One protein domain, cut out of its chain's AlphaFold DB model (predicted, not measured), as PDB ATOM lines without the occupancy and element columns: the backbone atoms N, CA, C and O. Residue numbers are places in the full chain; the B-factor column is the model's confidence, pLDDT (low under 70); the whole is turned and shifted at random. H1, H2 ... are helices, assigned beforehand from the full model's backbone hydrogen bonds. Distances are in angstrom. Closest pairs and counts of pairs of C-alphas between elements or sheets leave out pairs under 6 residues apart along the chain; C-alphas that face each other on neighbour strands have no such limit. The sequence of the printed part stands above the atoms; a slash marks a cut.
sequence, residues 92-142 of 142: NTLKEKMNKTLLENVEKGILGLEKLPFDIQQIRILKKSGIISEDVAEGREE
ATOM      1  N   ASN A  92      53.667 212.344 -99.152       86.44
ATOM      2  CA  ASN A  92      52.972 211.247 -98.470       86.44
ATOM      3  C   ASN A  92      53.830 209.976 -98.408       86.44
ATOM      4  O   ASN A  92      53.932 209.353 -97.356       86.44
ATOM      5  N   THR A  93      54.547 209.654 -99.488       87.25
ATOM      6  CA  THR A  93      55.406 208.465 -99.550       87.25
ATOM      7  C   THR A  93      56.547 208.497 -98.529       87.25
ATOM      8  O   THR A  93      56.846 207.479 -97.910       87.25
ATOM      9  N   LEU A  94      57.204 209.647 -98.328       89.56
ATOM     10  CA  LEU A  94      58.248 209.793 -97.313       89.56
ATOM     11  C   LEU A  94      57.641 209.705 -95.918       89.56
ATOM     12  O   LEU A  94      58.213 209.038 -95.063       89.56
ATOM     13  N   LYS A  95      56.483 210.337 -95.690       88.38
ATOM     14  CA  LYS A  95      55.769 210.259 -94.409       88.38
ATOM     15  C   LYS A  95      55.489 208.804 -94.022       88.38
ATOM     16  O   LYS A  95      55.832 208.401 -92.916       88.38
ATOM     17  N   GLU A  96      54.911 208.022 -94.927       89.44
ATOM     18  CA  GLU A  96      54.593 206.608 -94.694       89.44
ATOM     19  C   GLU A  96      55.847 205.775 -94.429       89.44
ATOM     20  O   GLU A  96      55.906 205.054 -93.435       89.44
ATOM     21  N   LYS A  97      56.885 205.921 -95.265       90.88
ATOM     22  CA  LYS A  97      58.141 205.178 -95.092       90.88
ATOM     23  C   LYS A  97      58.846 205.523 -93.786       90.88
ATOM     24  O   LYS A  97      59.275 204.616 -93.084       90.88
ATOM     25  N   MET A  98      58.933 206.808 -93.435       89.25
ATOM     26  CA  MET A  98      59.538 207.239 -92.172       89.25
ATOM     27  C   MET A  98      58.789 206.670 -90.967       89.25
ATOM     28  O   MET A  98      59.424 206.192 -90.034       89.25
ATOM     29  N   ASN A  99      57.454 206.697 -90.996       89.69
ATOM     30  CA  ASN A  99      56.642 206.150 -89.913       89.69
ATOM     31  C   ASN A  99      56.805 204.630 -89.798       89.69
ATOM     32  O   ASN A  99      56.957 204.125 -88.692       89.69
ATOM     33  N   LYS A 100      56.833 203.906 -90.925       90.94
ATOM     34  CA  LYS A 100      57.069 202.456 -90.937       90.94
ATOM     35  C   LYS A 100      58.431 202.106 -90.335       90.94
ATOM     36  O   LYS A 100      58.499 201.283 -89.434       90.94
ATOM     37  N   THR A 101      59.495 202.783 -90.773       90.06
ATOM     38  CA  THR A 101      60.847 202.577 -90.231       90.06
ATOM     39  C   THR A 101      60.920 202.902 -88.740       90.06
ATOM     40  O   THR A 101      61.600 202.202 -88.002       90.06
ATOM     41  N   LEU A 102      60.214 203.939 -88.280       88.06
ATOM     42  CA  LEU A 102      60.162 204.273 -86.858       88.06
ATOM     43  C   LEU A 102      59.521 203.151 -86.029       88.06
ATOM     44  O   LEU A 102      60.052 202.808 -84.981       88.06
ATOM     45  N   LEU A 103      58.416 202.570 -86.500       86.69
ATOM     46  CA  LEU A 103      57.747 201.463 -85.812       86.69
ATOM     47  C   LEU A 103      58.619 200.199 -85.792       86.69
ATOM     48  O   LEU A 103      58.826 199.629 -84.728       86.69
ATOM     49  N   GLU A 104      59.217 199.830 -86.928       87.69
ATOM     50  CA  GLU A 104      60.152 198.696 -87.014       87.69
ATOM     51  C   GLU A 104      61.370 198.877 -86.089       87.69
ATOM     52  O   GLU A 104      61.885 197.915 -85.524       87.69
ATOM     53  N   ASN A 105      61.852 200.112 -85.932       85.81
ATOM     54  CA  ASN A 105      62.932 200.431 -85.004       85.81
ATOM     55  C   ASN A 105      62.505 200.233 -83.551       85.81
ATOM     56  O   ASN A 105      63.247 199.617 -82.790       85.81
ATOM     57  N   VAL A 106      61.311 200.701 -83.182       83.62
ATOM     58  CA  VAL A 106      60.762 200.523 -81.833       83.62
ATOM     59  C   VAL A 106      60.578 199.040 -81.505       83.62
ATOM     60  O   VAL A 106      60.980 198.617 -80.425       83.62
ATOM     61  N   GLU A 107      60.083 198.229 -82.447       80.94
ATOM     62  CA  GLU A 107      59.989 196.764 -82.295       80.94
ATOM     63  C   GLU A 107      61.357 196.108 -82.054       80.94
ATOM     64  O   GLU A 107      61.474 195.158 -81.284       80.94
ATOM     65  N   LYS A 108      62.415 196.640 -82.674       81.94
ATOM     66  CA  LYS A 108      63.804 196.191 -82.486       81.94
ATOM     67  C   LYS A 108      64.481 196.791 -81.246       81.94
ATOM     68  O   LYS A 108      65.672 196.568 -81.045       81.94
ATOM     69  N   GLY A 109      63.760 197.570 -80.435       75.75
ATOM     70  CA  GLY A 109      64.282 198.228 -79.233       75.75
ATOM     71  C   GLY A 109      65.058 199.528 -79.488       75.75
ATOM     72  O   GLY A 109      65.636 200.089 -78.561       75.75
ATOM     73  N   ILE A 110      65.071 200.044 -80.719       79.88
ATOM     74  CA  ILE A 110      65.678 201.335 -81.065       79.88
ATOM     75  C   ILE A 110      64.663 202.451 -80.782       79.88
ATOM     76  O   ILE A 110      63.643 202.587 -81.459       79.88
ATOM     77  N   LEU A 111      64.968 203.298 -79.796       81.12
ATOM     78  CA  LEU A 111      64.112 204.402 -79.347       81.12
ATOM     79  C   LEU A 111      64.177 205.632 -80.270       81.12
ATOM     80  O   LEU A 111      64.623 206.705 -79.864       81.12
ATOM     81  N   GLY A 112      63.718 205.486 -81.513       83.69
ATOM     82  CA  GLY A 112      63.623 206.574 -82.485       83.69
ATOM     83  C   GLY A 112      64.072 206.164 -83.886       83.69
ATOM     84  O   GLY A 112      64.068 204.991 -84.261       83.69
ATOM     85  N   LEU A 113      64.491 207.143 -84.687       84.44
ATOM     86  CA  LEU A 113      65.268 206.840 -85.891       84.44
ATOM     87  C   LEU A 113      66.730 206.628 -85.490       84.44
ATOM     88  O   LEU A 113      67.198 207.224 -84.528       84.44
ATOM     89  N   GLU A 114      67.474 205.851 -86.277       79.38
ATOM     90  CA  GLU A 114      68.864 205.440 -85.993       79.38
ATOM     91  C   GLU A 114      69.785 206.587 -85.525       79.38
ATOM     92  O   GLU A 114      70.666 206.393 -84.698       79.38
ATOM     93  N   LYS A 115      69.577 207.804 -86.046       81.75
ATOM     94  CA  LYS A 115      70.378 209.002 -85.721       81.75
ATOM     95  C   LYS A 115      69.580 210.114 -85.045       81.75
ATOM     96  O   LYS A 115      70.102 211.210 -84.850       81.75
ATOM     97  N   LEU A 116      68.312 209.859 -84.742       82.94
ATOM     98  CA  LEU A 116      67.403 210.806 -84.110       82.94
ATOM     99  C   LEU A 116      66.606 210.063 -83.030       82.94
ATOM    100  O   LEU A 116      65.506 209.576 -83.319       82.94
ATOM    101  N   PRO A 117      67.173 209.948 -81.817       84.00
ATOM    102  CA  PRO A 117      66.480 209.325 -80.703       84.00
ATOM    103  C   PRO A 117      65.312 210.194 -80.238       84.00
ATOM    104  O   PRO A 117      65.295 211.412 -80.451       84.00
ATOM    105  N   PHE A 118      64.350 209.557 -79.580       83.62
ATOM    106  CA  PHE A 118      63.309 210.257 -78.841       83.62
ATOM    107  C   PHE A 118      63.905 211.066 -77.686       83.62
ATOM    108  O   PHE A 118      64.888 210.666 -77.063       83.62
ATOM    109  N   ASP A 119      63.280 212.200 -77.380       83.62
ATOM    110  CA  ASP A 119      63.582 212.944 -76.161       83.62
ATOM    111  C   ASP A 119      63.056 212.210 -74.912       83.62
ATOM    112  O   ASP A 119      62.115 211.418 -74.987       83.62
ATOM    113  N   ILE A 120      63.614 212.518 -73.740       81.50
ATOM    114  CA  ILE A 120      63.231 211.922 -72.451       81.50
ATOM    115  C   ILE A 120      61.722 212.050 -72.205       81.50
ATOM    116  O   ILE A 120      61.078 211.097 -71.762       81.50
ATOM    117  N   GLN A 121      61.125 213.204 -72.522       83.50
ATOM    118  CA  GLN A 121      59.681 213.384 -72.353       83.50
ATOM    119  C   GLN A 121      58.880 212.469 -73.285       83.50
ATOM    120  O   GLN A 121      57.872 211.897 -72.871       83.50
ATOM    121  N   GLN A 122      59.348 212.288 -74.522       84.44
ATOM    122  CA  GLN A 122      58.719 211.405 -75.500       84.44
ATOM    123  C   GLN A 122      58.825 209.942 -75.062       84.44
ATOM    124  O   GLN A 122      57.824 209.234 -75.093       84.44
ATOM    125  N   ILE A 123      59.986 209.511 -74.561       83.19
ATOM    126  CA  ILE A 123      60.185 208.161 -74.011       83.19
ATOM    127  C   ILE A 123      59.220 207.909 -72.849       83.19
ATOM    128  O   ILE A 123      58.554 206.878 -72.817       83.19
ATOM    129  N   ARG A 124      59.073 208.863 -71.921       82.25
ATOM    130  CA  ARG A 124      58.136 208.732 -70.790       82.25
ATOM    131  C   ARG A 124      56.681 208.614 -71.234       82.25
ATOM    132  O   ARG A 124      55.938 207.828 -70.654       82.25
ATOM    133  N   ILE A 125      56.270 209.371 -72.250       85.50
ATOM    134  CA  ILE A 125      54.925 209.252 -72.834       85.50
ATOM    135  C   ILE A 125      54.748 207.869 -73.470       85.50
ATOM    136  O   ILE A 125      53.729 207.220 -73.239       85.50
ATOM    137  N   LEU A 126      55.750 207.394 -74.212       83.94
ATOM    138  CA  LEU A 126      55.705 206.103 -74.897       83.94
ATOM    139  C   LEU A 126      55.647 204.923 -73.914       83.94
ATOM    140  O   LEU A 126      54.835 204.018 -74.119       83.94
ATOM    141  N   LYS A 127      56.402 204.982 -72.809       83.50
ATOM    142  CA  LYS A 127      56.304 204.028 -71.691       83.50
ATOM    143  C   LYS A 127      54.902 204.018 -71.079       83.50
ATOM    144  O   LYS A 127      54.279 202.968 -70.997       83.50
ATOM    145  N   LYS A 128      54.350 205.195 -70.749       84.19
ATOM    146  CA  LYS A 128      52.980 205.313 -70.211       84.19
ATOM    147  C   LYS A 128      51.911 204.758 -71.152       84.19
ATOM    148  O   LYS A 128      50.893 204.265 -70.685       84.19
ATOM    149  N   SER A 129      52.122 204.860 -72.463       81.12
ATOM    150  CA  SER A 129      51.204 204.311 -73.468       81.12
ATOM    151  C   SER A 129      51.370 202.807 -73.728       81.12
ATOM    152  O   SER A 129      50.617 202.260 -74.526       81.12
ATOM    153  N   GLY A 130      52.347 202.140 -73.098       78.19
ATOM    154  CA  GLY A 130      52.614 200.708 -73.282       78.19
ATOM    155  C   GLY A 130      53.255 200.341 -74.624       78.19
ATOM    156  O   GLY A 130      53.351 199.166 -74.956       78.19
ATOM    157  N   ILE A 131      53.697 201.333 -75.406       77.06
ATOM    158  CA  ILE A 131      54.336 201.117 -76.716       77.06
ATOM    159  C   ILE A 131      55.778 200.609 -76.544       77.06
ATOM    160  O   ILE A 131      56.321 199.963 -77.434       77.06
ATOM    161  N   ILE A 132      56.412 200.911 -75.406       78.00
ATOM    162  CA  ILE A 132      57.811 200.587 -75.100       78.00
ATOM    163  C   ILE A 132      57.884 200.053 -73.668       78.00
ATOM    164  O   ILE A 132      57.206 200.596 -72.797       78.00
ATOM    165  N   SER A 133      58.706 199.022 -73.423       72.12
ATOM    166  CA  SER A 133      58.855 198.432 -72.080       72.12
ATOM    167  C   SER A 133      59.373 199.447 -71.053       72.12
ATOM    168  O   SER A 133      60.189 200.323 -71.368       72.12
ATOM    169  N   GLU A 134      58.936 199.306 -69.800       65.62
ATOM    170  CA  GLU A 134      59.411 200.128 -68.682       65.62
ATOM    171  C   GLU A 134      60.911 199.936 -68.421       65.62
ATOM    172  O   GLU A 134      61.589 200.900 -68.049       65.62
ATOM    173  N   ASP A 135      61.435 198.750 -68.743       60.81
ATOM    174  CA  ASP A 135      62.821 198.321 -68.505       60.81
ATOM    175  C   ASP A 135      63.841 198.979 -69.441       60.81
ATOM    176  O   ASP A 135      65.049 198.868 -69.229       60.81
ATOM    177  N   VAL A 136      63.386 199.661 -70.500       63.97
ATOM    178  CA  VAL A 136      64.310 200.316 -71.429       63.97
ATOM    179  C   VAL A 136      64.955 201.501 -70.715       63.97
ATOM    180  O   VAL A 136      64.267 202.462 -70.356       63.97
ATOM    181  N   ALA A 137      66.270 201.422 -70.488       59.25
ATOM    182  CA  ALA A 137      67.038 202.452 -69.798       59.25
ATOM    183  C   ALA A 137      66.751 203.840 -70.395       59.25
ATOM    184  O   ALA A 137      66.717 204.007 -71.617       59.25
ATOM    185  N   GLU A 138      66.519 204.842 -69.535       56.28
ATOM    186  CA  GLU A 138      66.468 206.246 -69.955       56.28
ATOM    187  C   GLU A 138      67.874 206.617 -70.452       56.28
ATOM    188  O   GLU A 138      68.728 207.023 -69.672       56.28
ATOM    189  N   GLY A 139      68.154 206.381 -71.734       47.72
ATOM    190  CA  GLY A 139      69.480 206.570 -72.305       47.72
ATOM    191  C   GLY A 139      69.978 208.003 -72.112       47.72
ATOM    192  O   GLY A 139      69.526 208.926 -72.790       47.72
ATOM    193  N   ARG A 140      70.943 208.163 -71.207       45.81
ATOM    194  CA  ARG A 140      71.961 209.210 -71.222       45.81
ATOM    195  C   ARG A 140      73.313 208.514 -71.149       45.81
ATOM    196  O   ARG A 140      73.654 207.973 -70.107       45.81
ATOM    197  N   GLU A 141      74.068 208.580 -72.231       34.69
ATOM    198  CA  GLU A 141      75.521 208.685 -72.142       34.69
ATOM    199  C   GLU A 141      75.902 209.992 -72.849       34.69
ATOM    200  O   GLU A 141      75.264 210.385 -73.832       34.69
ATOM    201  N   GLU A 142      76.814 210.708 -72.200       35.81
ATOM    202  CA  GLU A 142      77.134 212.140 -72.301       35.81
ATOM    203  C   GLU A 142      77.591 212.631 -73.680       35.81
ATOM    204  O   GLU A 142      78.266 211.882 -74.421       35.81
TER     205      GLU A 142
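What this domain is: This is residues 92 to 142 of the 142 residues of an uncharacterized protein of bacterium C-53 (UniProt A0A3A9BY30). A longer helix, H1, and a shorter one, H2, which is set crosswise and off to the side of the end of H1 at residue 107, are joined by a looping link, residues 108 to 119, and after H2 a tail, residues 129 to 142, folds back past it. The first turns of H1, residues 92 to 97, stick out. The printed part has 51 residues with two named helices, H1 then H2, and no named strand; its class is all helix, though under half of the residues are in named elements. It is only just compact, close to loose, with a radius of gyration of the C-alphas of 11.4 A and spans of 32 by 26 by 19 A.

How they stand to each other: H1, residues 92 to 107, and H2, residues 120 to 128, are apart, with no C-alpha of the one within 8 A of the other. In the link between them, residues 112 to 113 pair with residues 116 to 117, antiparallel. In H1 and H2 every O i to N i+4 pair is within hydrogen-bond range.

Where its parts are: H1 runs 22.8 A from C-alpha 92 at (52.972, 211.247, -98.470) to C-alpha 107. H2 runs 12.4 A, ending at C-alpha 128 at (52.980, 205.313, -70.211).

The domain as a whole: The C-alphas farthest apart, those of Asn 92 and Glu 142, are 35.6 A apart. The printed part has no cut. The link from H1 to H2, 12 residues, is long. The model's pLDDT is under 70 at residues 134 to 142.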